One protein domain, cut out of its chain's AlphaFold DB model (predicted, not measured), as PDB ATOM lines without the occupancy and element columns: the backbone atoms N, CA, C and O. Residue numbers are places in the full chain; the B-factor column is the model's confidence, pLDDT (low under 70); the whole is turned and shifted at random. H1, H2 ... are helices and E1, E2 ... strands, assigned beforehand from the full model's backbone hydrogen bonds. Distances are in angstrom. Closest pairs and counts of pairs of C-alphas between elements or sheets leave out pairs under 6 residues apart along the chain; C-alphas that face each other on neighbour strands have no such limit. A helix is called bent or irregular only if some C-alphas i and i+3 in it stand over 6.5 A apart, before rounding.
ATOM      1  N   CYS A 290     -17.351  47.377  52.624       82.38
ATOM      2  CA  CYS A 290     -18.639  47.844  53.152       82.38
ATOM      3  C   CYS A 290     -19.532  48.574  52.122       82.38
ATOM      4  O   CYS A 290     -20.737  48.703  52.328       82.38
ATOM      5  N   ASN A 291     -18.974  49.036  50.994       83.25
ATOM      6  CA  ASN A 291     -19.726  49.696  49.923       83.25
ATOM      7  C   ASN A 291     -20.129  48.757  48.770       83.25
ATOM      8  O   ASN A 291     -20.823  49.215  47.856       83.25
ATOM      9  N   ILE A 292     -19.730  47.476  48.774       80.50
ATOM     10  CA  ILE A 292     -19.949  46.552  47.643       80.50
ATOM     11  C   ILE A 292     -21.424  46.470  47.245       80.50
ATOM     12  O   ILE A 292     -21.729  46.624  46.064       80.50
ATOM     13  N   GLU A 293     -22.353  46.331  48.195       79.38
ATOM     14  CA  GLU A 293     -23.787  46.267  47.875       79.38
ATOM     15  C   GLU A 293     -24.284  47.525  47.147       79.38
ATOM     16  O   GLU A 293     -25.041  47.432  46.181       79.38
ATOM     17  N   THR A 294     -23.804  48.707  47.548       77.69
ATOM     18  CA  THR A 294     -24.153  49.986  46.906       77.69
ATOM     19  C   THR A 294     -23.538  50.091  45.506       77.69
ATOM     20  O   THR A 294     -24.179  50.577  44.570       77.69
ATOM     21  N   ILE A 295     -22.313  49.594  45.320       76.56
ATOM     22  CA  ILE A 295     -21.626  49.575  44.022       76.56
ATOM     23  C   ILE A 295     -22.349  48.624  43.055       76.56
ATOM     24  O   ILE A 295     -22.708  49.042  41.951       76.56
ATOM     25  N   VAL A 296     -22.676  47.408  43.501       76.69
ATOM     26  CA  VAL A 296     -23.450  46.409  42.745       76.69
ATOM     27  C   VAL A 296     -24.857  46.927  42.412       76.69
ATOM     28  O   VAL A 296     -25.278  46.868  41.256       76.69
ATOM     29  N   ALA A 297     -25.573  47.512  43.381       75.56
ATOM     30  CA  ALA A 297     -26.907  48.080  43.168       75.56
ATOM     31  C   ALA A 297     -26.899  49.259  42.179       75.56
ATOM     32  O   ALA A 297     -27.784  49.358  41.326       75.56
ATOM     33  N   SER A 298     -25.884  50.128  42.246       71.50
ATOM     34  CA  SER A 298     -25.731  51.259  41.320       71.50
ATOM     35  C   SER A 298     -25.322  50.852  39.899       71.50
ATOM     36  O   SER A 298     -25.406  51.681  38.992       71.50
ATOM     37  N   ARG A 299     -24.859  49.605  39.697       68.69
ATOM     38  CA  ARG A 299     -24.293  49.079  38.435       68.69
ATOM     39  C   ARG A 299     -23.194  49.965  37.830       68.69
ATOM     40  O   ARG A 299     -22.954  49.926  36.626       68.69
ATOM     41  N   SER A 300     -22.563  50.802  38.651       62.66
ATOM     42  CA  SER A 300     -21.691  51.884  38.182       62.66
ATOM     43  C   SER A 300     -20.282  51.408  37.840       62.66
ATOM     44  O   SER A 300     -19.643  51.976  36.958       62.66
ATOM     45  N   HIS A 301     -19.811  50.364  38.525       65.19
ATOM     46  CA  HIS A 301     -18.484  49.787  38.362       65.19
ATOM     47  C   HIS A 301     -18.595  48.266  38.470       65.19
ATOM     48  O   HIS A 301     -19.036  47.749  39.494       65.19
ATOM     49  N   THR A 302     -18.188  47.547  37.423       74.94
ATOM     50  CA  THR A 302     -18.058  46.082  37.462       74.94
ATOM     51  C   THR A 302     -16.737  45.635  38.067       74.94
ATOM     52  O   THR A 302     -16.590  44.453  38.324       74.94
ATOM     53  N   ARG A 303     -15.776  46.539  38.289       83.50
ATOM     54  CA  ARG A 303     -14.507  46.223  38.947       83.50
ATOM     55  C   ARG A 303     -14.133  47.289  39.960       83.50
ATOM     56  O   ARG A 303     -14.278  48.481  39.682       83.50
ATOM     57  N   ILE A 304     -13.636  46.859  41.112       85.62
ATOM     58  CA  ILE A 304     -13.134  47.727  42.181       85.62
ATOM     59  C   ILE A 304     -11.758  47.251  42.635       85.62
ATOM     60  O   ILE A 304     -11.419  46.087  42.472       85.62
ATOM     61  N   HIS A 305     -10.962  48.158  43.193       87.94
ATOM     62  CA  HIS A 305      -9.680  47.819  43.804       87.94
ATOM     63  C   HIS A 305      -9.794  48.045  45.306       87.94
ATOM     64  O   HIS A 305     -10.281  49.096  45.716       87.94
ATOM     65  N   VAL A 306      -9.364  47.093  46.125       88.31
ATOM     66  CA  VAL A 306      -9.488  47.158  47.590       88.31
ATOM     67  C   VAL A 306      -8.174  46.705  48.206       88.31
ATOM     68  O   VAL A 306      -7.629  45.695  47.771       88.31
ATOM     69  N   LYS A 307      -7.648  47.425  49.204       89.69
ATOM     70  CA  LYS A 307      -6.544  46.888  50.012       89.69
ATOM     71  C   LYS A 307      -7.141  45.962  51.063       89.69
ATOM     72  O   LYS A 307      -7.859  46.446  51.931       89.69
ATOM     73  N   ALA A 308      -6.868  44.672  50.958       89.81
ATOM     74  CA  ALA A 308      -7.449  43.652  51.815       89.81
ATOM     75  C   ALA A 308      -6.447  42.524  52.067       89.81
ATOM     76  O   ALA A 308      -5.497  42.337  51.299       89.81
ATOM     77  N   HIS A 309      -6.715  41.760  53.120       91.50
ATOM     78  CA  HIS A 309      -6.060  40.492  53.394       91.50
ATOM     79  C   HIS A 309      -7.042  39.325  53.276       91.50
ATOM     80  O   HIS A 309      -8.258  39.534  53.204       91.50
ATOM     81  N   ILE A 310      -6.514  38.103  53.210       89.44
ATOM     82  CA  ILE A 310      -7.322  36.885  53.290       89.44
ATOM     83  C   ILE A 310      -7.481  36.511  54.768       89.44
ATOM     84  O   ILE A 310      -6.494  36.206  55.432       89.44
ATOM     85  N   ASP A 311      -8.714  36.526  55.267       88.06
ATOM     86  CA  ASP A 311      -9.051  36.107  56.636       88.06
ATOM     87  C   ASP A 311      -9.185  34.577  56.723       88.06
ATOM     88  O   ASP A 311      -8.616  33.929  57.599       88.06
ATOM     89  N   ASN A 312      -9.901  33.980  55.766       87.44
ATOM     90  CA  ASN A 312     -10.188  32.545  55.734       87.44
ATOM     91  C   ASN A 312     -10.458  32.067  54.295       87.44
ATOM     92  O   ASN A 312     -10.526  32.873  53.365       87.44
ATOM     93  N   TRP A 313     -10.638  30.766  54.075       88.25
ATOM     94  CA  TRP A 313     -10.987  30.199  52.772       88.25
ATOM     95  C   TRP A 313     -11.626  28.807  52.883       88.25
ATOM     96  O   TRP A 313     -11.578  28.139  53.914       88.25
ATOM     97  N   GLU A 314     -12.234  28.365  51.786       86.31
ATOM     98  CA  GLU A 314     -12.827  27.036  51.639       86.31
ATOM     99  C   GLU A 314     -11.839  26.025  51.040       86.31
ATOM    100  O   GLU A 314     -10.817  26.388  50.460       86.31
ATOM    101  N   THR A 315     -12.174  24.737  51.111       80.94
ATOM    102  CA  THR A 315     -11.378  23.669  50.500       80.94
ATOM    103  C   THR A 315     -11.174  23.908  49.001       80.94
ATOM    104  O   THR A 315     -12.133  23.997  48.231       80.94
ATOM    105  N   LEU A 316      -9.910  23.942  48.570       82.81
ATOM    106  CA  LEU A 316      -9.520  24.009  47.164       82.81
ATOM    107  C   LEU A 316     -10.064  22.795  46.397       82.81
ATOM    108  O   LEU A 316      -9.677  21.652  46.651       82.81
ATOM    109  N   ARG A 317     -10.927  23.047  45.412       81.81
ATOM    110  CA  ARG A 317     -11.571  22.017  44.588       81.81
ATOM    111  C   ARG A 317     -10.957  21.944  43.196       81.81
ATOM    112  O   ARG A 317     -10.731  22.963  42.546       81.81
ATOM    113  N   LEU A 318     -10.755  20.719  42.712       79.31
ATOM    114  CA  LEU A 318     -10.281  20.429  41.358       79.31
ATOM    115  C   LEU A 318     -11.464  19.991  40.483       79.31
ATOM    116  O   LEU A 318     -11.863  18.827  40.494       79.31
ATOM    117  N   GLN A 319     -12.047  20.930  39.742       77.00
ATOM    118  CA  GLN A 319     -13.234  20.705  38.914       77.00
ATOM    119  C   GLN A 319     -12.864  20.344  37.463       77.00
ATOM    120  O   GLN A 319     -11.718  20.482  37.033       77.00
ATOM    121  N   ARG A 320     -13.853  19.908  36.665       71.69
ATOM    122  CA  ARG A 320     -13.671  19.659  35.215       71.69
ATOM    123  C   ARG A 320     -13.225  20.921  34.453       71.69
ATOM    124  O   ARG A 320     -12.511  20.807  33.464       71.69
ATOM    125  N   SER A 321     -13.667  22.093  34.904       74.06
ATOM    126  CA  SER A 321     -13.454  23.414  34.295       74.06
ATOM    127  C   SER A 321     -12.187  24.142  34.763       74.06
ATOM    128  O   SER A 321     -11.849  25.170  34.184       74.06
ATOM    129  N   GLY A 322     -11.507  23.650  35.804       82.44
ATOM    130  CA  GLY A 322     -10.380  24.335  36.440       82.44
ATOM    131  C   GLY A 322     -10.316  24.089  37.949       82.44
ATOM    132  O   GLY A 322     -11.074  23.294  38.505       82.44
ATOM    133  N   TYR A 323      -9.423  24.800  38.625       83.44
ATOM    134  CA  TYR A 323      -9.451  24.955  40.073       83.44
ATOM    135  C   TYR A 323     -10.574  25.906  40.495       83.44
ATOM    136  O   TYR A 323     -10.910  26.864  39.797       83.44
ATOM    137  N   SER A 324     -11.128  25.659  41.677       83.56
ATOM    138  CA  SER A 324     -12.103  26.520  42.332       83.56
ATOM    139  C   SER A 324     -11.706  26.692  43.793       83.56
ATOM    140  O   SER A 324     -11.546  25.710  44.518       83.56
ATOM    141  N   LEU A 325     -11.530  27.945  44.207       86.25
ATOM    142  CA  LEU A 325     -11.284  28.336  45.588       86.25
ATOM    143  C   LEU A 325     -12.148  29.554  45.906       86.25
ATOM    144  O   LEU A 325     -12.168  30.517  45.135       86.25
ATOM    145  N   ILE A 326     -12.846  29.507  47.035       86.62
ATOM    146  CA  ILE A 326     -13.552  30.654  47.604       86.62
ATOM    147  C   ILE A 326     -12.757  31.104  48.827       86.62
ATOM    148  O   ILE A 326     -12.388  30.286  49.668       86.62
ATOM    149  N   VAL A 327     -12.474  32.399  48.898       88.88
ATOM    150  CA  VAL A 327     -11.748  33.055  49.987       88.88
ATOM    151  C   VAL A 327     -12.661  34.060  50.687       88.88
ATOM    152  O   VAL A 327     -13.567  34.624  50.069       88.88
ATOM    153  N   VAL A 328     -12.420  34.303  51.969       89.31
ATOM    154  CA  VAL A 328     -12.992  35.405  52.744       89.31
ATOM    155  C   VAL A 328     -11.944  36.509  52.797       89.31
ATOM    156  O   VAL A 328     -10.827  36.288  53.262       89.31
ATOM    157  N   ILE A 329     -12.294  37.684  52.283       90.50
ATOM    158  CA  ILE A 329     -11.437  38.872  52.283       90.50
ATOM    159  C   ILE A 329     -11.905  39.874  53.334       90.50
ATOM    160  O   ILE A 329     -13.112  40.067  53.502       90.50
ATOM    161  N   ASP A 330     -10.945  40.534  53.980       89.81
ATOM    162  CA  ASP A 330     -11.181  41.618  54.935       89.81
ATOM    163  C   ASP A 330     -10.300  42.842  54.635       89.81
ATOM    164  O   ASP A 330      -9.078  42.744  54.480       89.81
ATOM    165  N   ASP A 331     -10.931  44.015  54.587       89.25
ATOM    166  CA  ASP A 331     -10.294  45.331  54.458       89.25
ATOM    167  C   ASP A 331     -10.343  46.155  55.761       89.25
ATOM    168  O   ASP A 331      -9.983  47.335  55.772       89.25
ATOM    169  N   GLY A 332     -10.815  45.551  56.856       86.50
ATOM    170  CA  GLY A 332     -11.084  46.197  58.137       86.50
ATOM    171  C   GLY A 332     -12.425  46.940  58.193       86.50
ATOM    172  O   GLY A 332     -12.719  47.578  59.205       86.50
ATOM    173  N   THR A 333     -13.241  46.894  57.130       86.75
ATOM    174  CA  THR A 333     -14.582  47.507  57.078       86.75
ATOM    175  C   THR A 333     -15.712  46.492  56.922       86.75
ATOM    176  O   THR A 333     -16.817  46.760  57.394       86.75
ATOM    177  N   SER A 334     -15.468  45.357  56.260       84.69
ATOM    178  CA  SER A 334     -16.435  44.264  56.099       84.69
ATOM    179  C   SER A 334     -15.751  42.987  55.618       84.69
ATOM    180  O   SER A 334     -14.887  43.046  54.753       84.69
ATOM    181  N   LEU A 335     -16.248  41.832  56.063       86.56
ATOM    182  CA  LEU A 335     -15.907  40.531  55.481       86.56
ATOM    183  C   LEU A 335     -16.714  40.285  54.199       86.56
ATOM    184  O   LEU A 335     -17.903  40.613  54.148       86.56
ATOM    185  N   VAL A 336     -16.095  39.697  53.170       85.62
ATOM    186  CA  VAL A 336     -16.758  39.322  51.905       85.62
ATOM    187  C   VAL A 336     -16.216  37.994  51.369       85.62
ATOM    188  O   VAL A 336     -15.010  37.781  51.346       85.62
ATOM    189  N   ARG A 337     -17.095  37.109  50.872       85.94
ATOM    190  CA  ARG A 337     -16.697  35.890  50.139       85.94
ATOM    191  C   ARG A 337     -16.426  36.207  48.667       85.94
ATOM    192  O   ARG A 337     -17.314  36.713  47.978       85.94
ATOM    193  N   ALA A 338     -15.239  35.868  48.175       87.06
ATOM    194  CA  ALA A 338     -14.806  36.075  46.797       87.06
ATOM    195  C   ALA A 338     -14.249  34.779  46.183       87.06
ATOM    196  O   ALA A 338     -13.555  34.015  46.845       87.06
ATOM    197  N   GLY A 339     -14.530  34.524  44.905       88.38
ATOM    198  CA  GLY A 339     -13.914  33.426  44.158       88.38
ATOM    199  C   GLY A 339     -12.543  33.833  43.623       88.38
ATOM    200  O   GLY A 339     -12.409  34.899  43.023       88.38
ATOM    201  N   LEU A 340     -11.521  32.998  43.789       87.31
ATOM    202  CA  LEU A 340     -10.216  33.230  43.169       87.31
ATOM    203  C   LEU A 340     -10.217  32.694  41.727       87.31
ATOM    204  O   LEU A 340     -10.607  31.551  41.488       87.31
ATOM    205  N   ALA A 341      -9.807  33.512  40.751       86.31
ATOM    206  CA  ALA A 341      -9.832  33.109  39.346       86.31
ATOM    207  C   ALA A 341      -8.874  31.938  39.047       86.31
ATOM    208  O   ALA A 341      -7.723  31.935  39.487       86.31
ATOM    209  N   ASN A 342      -9.328  30.977  38.228       85.31
ATOM    210  CA  ASN A 342      -8.588  29.744  37.909       85.31
ATOM    211  C   ASN A 342      -7.130  30.000  37.489       85.31
ATOM    212  O   ASN A 342      -6.221  29.350  37.991       85.31
ATOM    213  N   HIS A 343      -6.893  30.982  36.617       82.50
ATOM    214  CA  HIS A 343      -5.558  31.259  36.086       82.50
ATOM    215  C   HIS A 343      -4.568  31.789  37.145       82.50
ATOM    216  O   HIS A 343      -3.361  31.668  36.951       82.50
ATOM    217  N   LEU A 344      -5.046  32.354  38.264       84.62
ATOM    218  CA  LEU A 344      -4.193  32.754  39.391       84.62
ATOM    219  C   LEU A 344      -3.706  31.516  40.161       84.62
ATOM    220  O   LEU A 344      -2.545  31.449  40.555       84.62
ATOM    221  N   ILE A 345      -4.577  30.512  40.308       84.94
ATOM    222  CA  ILE A 345      -4.266  29.227  40.951       84.94
ATOM    223  C   ILE A 345      -3.354  28.381  40.043       84.94
ATOM    224  O   ILE A 345      -2.327  27.877  40.494       84.94
ATOM    225  N   GLU A 346      -3.674  28.286  38.748       85.31
ATOM    226  CA  GLU A 346      -2.822  27.635  37.737       85.31
ATOM    227  C   GLU A 346      -1.449  28.305  37.635       85.31
ATOM    228  O   GLU A 346      -0.435  27.612  37.542       85.31
ATOM    229  N   GLY A 347      -1.409  29.641  37.701       80.50
ATOM    230  CA  GLY A 347      -0.178  30.424  37.744       80.50
ATOM    231  C   GLY A 347       0.678  30.095  38.965       80.50
ATOM    232  O   GLY A 347       1.873  29.856  38.813       80.50
ATOM    233  N   PHE A 348       0.076  30.006  40.157       82.00
ATOM    234  CA  PHE A 348       0.801  29.661  41.380       82.00
ATOM    235  C   PHE A 348       1.355  28.228  41.362       82.00
ATOM    236  O   PHE A 348       2.520  28.013  41.691       82.00
ATOM    237  N   PHE A 349       0.554  27.238  40.955       82.19
ATOM    238  CA  PHE A 349       1.015  25.845  40.901       82.19
ATOM    239  C   PHE A 349       1.917  25.535  39.700       82.19
ATOM    240  O   PHE A 349       2.580  24.497  39.693       82.19
ATOM    241  N   GLY A 350       1.926  26.384  38.667       80.81
ATOM    242  CA  GLY A 350       2.588  26.101  37.391       80.81
ATOM    243  C   GLY A 350       1.995  24.889  36.659       80.81
ATOM    244  O   GLY A 350       2.696  24.239  35.885       80.81
ATOM    245  N   LEU A 351       0.733  24.546  36.948       81.44
ATOM    246  CA  LEU A 351       0.043  23.347  36.468       81.44
ATOM    247  C   LEU A 351      -1.421  23.650  36.181       81.44
ATOM    248  O   LEU A 351      -2.152  24.071  37.080       81.44
ATOM    249  N   SER A 352      -1.882  23.319  34.974       83.19
ATOM    250  CA  SER A 352      -3.316  23.299  34.687       83.19
ATOM    251  C   SER A 352      -4.035  22.266  35.557       83.19
ATOM    252  O   SER A 352      -3.455  21.248  35.960       83.19
ATOM    253  N   ALA A 353      -5.334  22.465  35.788       80.38
ATOM    254  CA  ALA A 353      -6.150  21.492  36.522       80.38
ATOM    255  C   ALA A 353      -6.074  20.071  35.911       80.38
ATOM    256  O   ALA A 353      -6.067  19.059  36.619       80.38
ATOM    257  N   SER A 354      -5.938  19.987  34.581       81.44
ATOM    258  CA  SER A 354      -5.800  18.720  33.853       81.44
ATOM    259  C   SER A 354      -4.481  17.986  34.145       81.44
ATOM    260  O   SER A 354      -4.448  16.753  34.172       81.44
ATOM    261  N   GLU A 355      -3.396  18.722  34.393       81.50
ATOM    262  CA  GLU A 355      -2.072  18.169  34.688       81.50
ATOM    263  C   GLU A 355      -1.950  17.760  36.150       81.50
ATOM    264  O   GLU A 355      -1.430  16.679  36.427       81.50
ATOM    265  N   ALA A 356      -2.497  18.549  37.079       79.38
ATOM    266  CA  ALA A 356      -2.585  18.150  38.481       79.38
ATOM    267  C   ALA A 356      -3.414  16.867  38.652       79.38
ATOM    268  O   ALA A 356      -2.993  15.961  39.374       79.38
ATOM    269  N   LYS A 357      -4.525  16.718  37.910       78.38
ATOM    270  CA  LYS A 357      -5.308  15.470  37.894       78.38
ATOM    271  C   LYS A 357      -4.479  14.267  37.425       78.38
ATOM    272  O   LYS A 357      -4.555  13.209  38.043       78.38
ATOM    273  N   LYS A 358      -3.655  14.431  36.380       78.44
ATOM    274  CA  LYS A 358      -2.739  13.383  35.889       78.44
ATOM    275  C   LYS A 358      -1.626  13.068  36.895       78.44
ATOM    276  O   LYS A 358      -1.342  11.899  37.122       78.44
ATOM    277  N   ARG A 359      -1.025  14.077  37.539       72.50
ATOM    278  CA  ARG A 359       0.025  13.875  38.559       72.50
ATOM    279  C   ARG A 359      -0.499  13.173  39.813       72.50
ATOM    280  O   ARG A 359       0.187  12.293  40.321       72.50
ATOM    281  N   LYS A 360      -1.729  13.479  40.251       68.12
ATOM    282  CA  LYS A 360      -2.412  12.767  41.351       68.12
ATOM    283  C   LYS A 360      -2.592  11.267  41.061       68.12
ATOM    284  O   LYS A 360      -2.620  10.480  41.995       68.12
ATOM    285  N   GLN A 361      -2.697  10.871  39.789       69.44
ATOM    286  CA  GLN A 361      -2.828   9.470  39.357       69.44
ATOM    287  C   GLN A 361      -1.486   8.749  39.123       69.44
ATOM    288  O   GLN A 361      -1.492   7.555  38.844       69.44
ATOM    289  N   ALA A 362      -0.357   9.461  39.182       63.59
ATOM    290  CA  ALA A 362       0.962   8.972  38.768       63.59
ATOM    291  C   ALA A 362       2.012   9.125  39.885       63.59
ATOM    292  O   ALA A 362       3.135   9.552  39.623       63.59
ATOM    293  N   ASP A 363       1.607   8.866  41.133       62.09
ATOM    294  CA  ASP A 363       2.411   8.956  42.365       62.09
ATOM    295  C   ASP A 363       3.077  10.325  42.641       62.09
ATOM    296  O   ASP A 363       3.851  10.478  43.581       62.09
ATOM    297  N   GLY A 364       2.728  11.377  41.893       60.78
ATOM    298  CA  GLY A 364       3.260  12.736  42.064       60.78
ATOM    299  C   GLY A 364       2.658  13.519  43.239       60.78
ATOM    300  O   GLY A 364       2.724  14.751  43.238       60.78
ATOM    301  N   TYR A 365       2.025  12.831  44.195       66.69
ATOM    302  CA  TYR A 365       1.174  13.426  45.227       66.69
ATOM    303  C   TYR A 365       1.938  14.394  46.143       66.69
ATOM    304  O   TYR A 365       1.485  15.521  46.338       66.69
ATOM    305  N   ASP A 366       3.136  14.011  46.590       68.56
ATOM    306  CA  ASP A 366       3.985  14.816  47.483       68.56
ATOM    307  C   ASP A 366       4.347  16.187  46.890       68.56
ATOM    308  O   ASP A 366       4.395  17.196  47.591       68.56
ATOM    309  N   THR A 367       4.548  16.256  45.570       72.19
ATOM    310  CA  THR A 367       4.862  17.529  44.894       72.19
ATOM    311  C   THR A 367       3.654  18.461  44.814       72.19
ATOM    312  O   THR A 367       3.814  19.680  44.780       72.19
ATOM    313  N   LEU A 368       2.438  17.900  44.788       75.19
ATOM    314  CA  LEU A 368       1.198  18.669  44.759       75.19
ATOM    315  C   LEU A 368       0.810  19.129  46.170       75.19
ATOM    316  O   LEU A 368       0.410  20.279  46.330       75.19
ATOM    317  N   SER A 369       0.976  18.280  47.189       76.88
ATOM    318  CA  SER A 369       0.734  18.662  48.586       76.88
ATOM    319  C   SER A 369       1.725  19.732  49.061       76.88
ATOM    320  O   SER A 369       1.308  20.701  49.694       76.88
ATOM    321  N   GLU A 370       3.006  19.655  48.677       80.44
ATOM    322  CA  GLU A 370       3.970  20.728  48.949       80.44
ATOM    323  C   GLU A 370       3.562  22.053  48.279       80.44
ATOM    324  O   GLU A 370       3.591  23.106  48.919       80.44
ATOM    325  N   ALA A 371       3.128  22.017  47.014       79.50
ATOM    326  CA  ALA A 371       2.670  23.209  46.300       79.50
ATOM    327  C   ALA A 371       1.421  23.839  46.950       79.50
ATOM    328  O   ALA A 371       1.365  25.060  47.109       79.50
ATOM    329  N   VAL A 372       0.456  23.023  47.390       82.25
ATOM    330  CA  VAL A 372      -0.734  23.485  48.128       82.25
ATOM    331  C   VAL A 372      -0.359  24.072  49.493       82.25
ATOM    332  O   VAL A 372      -0.875  25.126  49.858       82.25
ATOM    333  N   ASN A 373       0.595  23.479  50.216       82.25
ATOM    334  CA  ASN A 373       1.077  24.022  51.490       82.25
ATOM    335  C   ASN A 373       1.759  25.391  51.327       82.25
ATOM    336  O   ASN A 373       1.494  26.307  52.108       82.25
ATOM    337  N   ARG A 374       2.579  25.570  50.283       83.12
ATOM    338  CA  ARG A 374       3.163  26.880  49.941       83.12
ATOM    339  C   ARG A 374       2.087  27.899  49.554       83.12
ATOM    340  O   ARG A 374       2.200  29.063  49.921       83.12
ATOM    341  N   PHE A 375       1.035  27.466  48.857       85.06
ATOM    342  CA  PHE A 375      -0.090  28.329  48.492       85.06
ATOM    343  C   PHE A 375      -0.907  28.769  49.711       85.06
ATOM    344  O   PHE A 375      -1.217  29.947  49.843       85.06
ATOM    345  N   SER A 376      -1.176  27.849  50.642       84.75
ATOM    346  CA  SER A 376      -1.803  28.134  51.938       84.75
ATOM    347  C   SER A 376      -1.033  29.214  52.707       84.75
ATOM    348  O   SER A 376      -1.607  30.225  53.102       84.75
ATOM    349  N   GLN A 377       0.289  29.056  52.844       85.06
ATOM    350  CA  GLN A 377       1.154  30.055  53.488       85.06
ATOM    351  C   GLN A 377       1.127  31.401  52.752       85.06
ATOM    352  O   GLN A 377       0.967  32.439  53.387       85.06
ATOM    353  N   PHE A 378       1.200  31.385  51.418       86.31
ATOM    354  CA  PHE A 378       1.112  32.599  50.609       86.31
ATOM    355  C   PHE A 378      -0.209  33.357  50.813       86.31
ATOM    356  O   PHE A 378      -0.185  34.581  50.895       86.31
ATOM    357  N   LEU A 379      -1.344  32.656  50.929       86.94
ATOM    358  CA  LEU A 379      -2.639  33.282  51.204       86.94
ATOM    359  C   LEU A 379      -2.694  33.919  52.603       86.94
ATOM    360  O   LEU A 379      -3.260  35.001  52.723       86.94
ATOM    361  N   LYS A 380      -2.066  33.320  53.630       86.50
ATOM    362  CA  LYS A 380      -1.979  33.922  54.982       86.50
ATOM    363  C   LYS A 380      -1.175  35.220  55.007       86.50
ATOM    364  O   LYS A 380      -1.553  36.162  55.695       86.50
ATOM    365  N   ASP A 381      -0.085  35.273  54.247       84.75
ATOM    366  CA  ASP A 381       0.804  36.439  54.182       84.75
ATOM    367  C   ASP A 381       0.316  37.519  53.185       84.75
ATOM    368  O   ASP A 381       0.975  38.549  52.996       84.75
ATOM    369  N   LEU A 382      -0.825  37.303  52.516       84.88
ATOM    370  CA  LEU A 382      -1.332  38.182  51.465       84.88
ATOM    371  C   LEU A 382      -2.079  39.397  52.041       84.88
ATOM    372  O   LEU A 382      -3.292  39.358  52.207       84.88
ATOM    373  N   ASP A 383      -1.367  40.508  52.249       86.19
ATOM    374  CA  ASP A 383      -1.940  41.858  52.401       86.19
ATOM    375  C   ASP A 383      -1.548  42.727  51.193       86.19
ATOM    376  O   ASP A 383      -0.415  43.212  51.091       86.19
ATOM    377  N   CYS A 384      -2.466  42.911  50.241       85.31
ATOM    378  CA  CYS A 384      -2.199  43.673  49.018       85.31
ATOM    379  C   CYS A 384      -3.460  44.352  48.454       85.31
ATOM    380  O   CYS A 384      -4.527  44.349  49.067       85.31
ATOM    381  N   VAL A 385      -3.336  44.997  47.289       87.69
ATOM    382  CA  VAL A 385      -4.493  45.568  46.582       87.69
ATOM    383  C   VAL A 385      -5.086  44.504  45.658       87.69
ATOM    384  O   VAL A 385      -4.467  44.134  44.665       87.69
ATOM    385  N   LEU A 386      -6.286  44.028  45.982       88.56
ATOM    386  CA  LEU A 386      -7.061  43.077  45.187       88.56
ATOM    387  C   LEU A 386      -7.924  43.820  44.153       88.56
ATOM    388  O   LEU A 386      -8.666  44.733  44.520       88.56
ATOM    389  N   GLU A 387      -7.879  43.410  42.880       88.75
ATOM    390  CA  GLU A 387      -8.904  43.762  41.887       88.75
ATOM    391  C   GLU A 387     -10.062  42.758  41.989       88.75
ATOM    392  O   GLU A 387      -9.884  41.556  41.779       88.75
ATOM    393  N   LEU A 388     -11.246  43.259  42.341       87.69
ATOM    394  CA  LEU A 388     -12.474  42.485  42.496       87.69
ATOM    395  C   LEU A 388     -13.408  42.774  41.322       87.69
ATOM    396  O   LEU A 388     -13.896  43.897  41.176       87.69
ATOM    397  N   ASP A 389     -13.688  41.754  40.515       85.75
ATOM    398  CA  ASP A 389     -14.714  41.770  39.482       85.75
ATOM    399  C   ASP A 389     -16.075  41.396  40.095       85.75
ATOM    400  O   ASP A 389     -16.279  40.318  40.655       85.75
ATOM    401  N   LEU A 390     -17.003  42.345  40.007       82.75
ATOM    402  CA  LEU A 390     -18.363  42.312  40.528       82.75
ATOM    403  C   LEU A 390     -19.403  42.028  39.424       82.75
ATOM    404  O   LEU A 390     -20.603  42.170  39.648       82.75
ATOM    405  N   SER A 391     -18.984  41.668  38.204       73.88
ATOM    406  CA  SER A 391     -19.899  41.458  37.065       73.88
ATOM    407  C   SER A 391     -20.868  40.284  37.248       73.88
ATOM    408  O   SER A 391     -21.998  40.339  36.761       73.88
ATOM    409  N   ALA A 392     -20.459  39.246  37.982       65.38
ATOM    410  CA  ALA A 392     -21.309  38.111  38.344       65.38
ATOM    411  C   ALA A 392     -22.317  38.443  39.465       65.38
ATOM    412  O   ALA A 392     -23.285  37.709  39.681       65.38
ATOM    413  N   CYS A 393     -22.108  39.550  40.177       68.69
ATOM    414  CA  CYS A 393     -22.813  39.868  41.408       68.69
ATOM    415  C   CYS A 393     -24.199  40.418  41.093       68.69
ATOM    416  O   CYS A 393     -24.379  41.553  40.645       68.69
ATOM    417  N   ARG A 394     -25.221  39.604  41.350       59.12
ATOM    418  CA  ARG A 394     -26.604  40.067  41.288       59.12
ATOM    419  C   ARG A 394     -26.889  40.884  42.538       59.12
ATOM    420  O   ARG A 394     -26.776  40.368  43.646       59.12
ATOM    421  N   ALA A 395     -27.319  42.133  42.357       53.38
ATOM    422  CA  ALA A 395     -27.928  42.897  43.439       53.38
ATOM    423  C   ALA A 395     -29.063  42.054  44.045       53.38
ATOM    424  O   ALA A 395     -30.039  41.747  43.351       53.38
ATOM    425  N   ARG A 396     -28.917  41.641  45.311       54.19
ATOM    426  CA  ARG A 396     -29.963  40.915  46.034       54.19
ATOM    427  C   ARG A 396     -31.153  41.859  46.207       54.19
ATOM    428  O   ARG A 396     -31.179  42.680  47.118       54.19
ATOM    429  N   ASN A 397     -32.161  41.724  45.345       36.22
ATOM    430  CA  ASN A 397     -33.496  42.207  45.681       36.22
ATOM    431  C   ASN A 397     -33.913  41.477  46.962       36.22
ATOM    432  O   ASN A 397     -33.891  40.247  47.006       36.22
ATOM    433  N   SER A 398     -34.249  42.232  48.005       39.94
ATOM    434  CA  SER A 398     -34.405  41.766  49.387       39.94
ATOM    435  C   SER A 398     -35.691  40.957  49.637       39.94
ATOM    436  O   SER A 398     -36.495  41.291  50.503       39.94
TER     437      SER A 398
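What this domain is: This is residues 290 to 398 of the 430 residues of the protein "RMI1_C domain-containing protein" of Spizellomyces punctatus (strain DAOM BR117) (UniProt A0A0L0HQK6). What shape is this? It is an elongated domain built on a strongly twisted sheet of five strands, with H1 at one end and H2, H3 and H4 gathered toward the other. What makes it up? The printed part has 109 residues with four named helices and five named strands, a mixed class of helices and strands; along the chain H1 comes first, then four strands, then H2, H3 and H4, and E5 last; the sheet is branched, with E3 the neighbour of E1, of E2 and of E4, and E5 the neighbour of E1, each pair antiparallel. How compact is it? It is only just loose, close to compact, with a radius of gyration of the C-alphas of 16.0 A and spans of 50 by 28 by 21 A.

How they stand to each other: Where is the first helix? H1, residues 290 to 298, is on the sheet, over none of its strands, and touches no helix; it is irregular, with C-alphas 290 and 293 7.5 A apart. Which strands are neighbours? E1, residues 303 to 313, bends by 88 degrees at residue 307, with antiparallel E3, residues 322 to 330, on one side, N 309 to O 330 2.9 A, and E5, residues 383 to 389, on the other, N 306 to O 386 2.9 A. E2, residues 317 to 319, E3 and E4, residues 335 to 340, form a meander, each strand the antiparallel neighbour of the one before, with N 317 to O 324 2.9 A and N 327 to O 338 2.8 A. Where are the other helices? H3, residues 353 to 360, is on the opposite face from H1, while H2, residues 342 to 349, only grazes the sheet, its Asn 342 C-alpha 5.3 A from that of Tyr 323. H4, residues 365 to 380, touches H3 with residues 365 to 368 alone, closest C-alphas Arg 359 and Tyr 365, 6.8 A, at a steep tilt of 52 degrees, opposite ways. Are the helix backbones complete? Every O i to N i+4 pair is within hydrogen-bond range in H2, H3 and H4, and 4 of 5 in H1.

Where its parts are: Where do the named elements begin and end? H1 begins at C-alpha 290, (-18.639, 47.844, 53.152), and E5 ends at C-alpha 389, (-14.714, 41.770, 39.482). Which are long? E3 spans 25.3 A, H4 22.9 A and E1 21.5 A.

The domain as a whole: How large is it? The two C-alphas farthest apart, of Ser 298 and Asp 363, are 50.8 A apart. Is it continuous? The printed part has no cut, and the links between named elements are tight. Where is confidence low? Residues 299 to 301, 360 to 366 and 392 to 398 are under 70 in pLDDT.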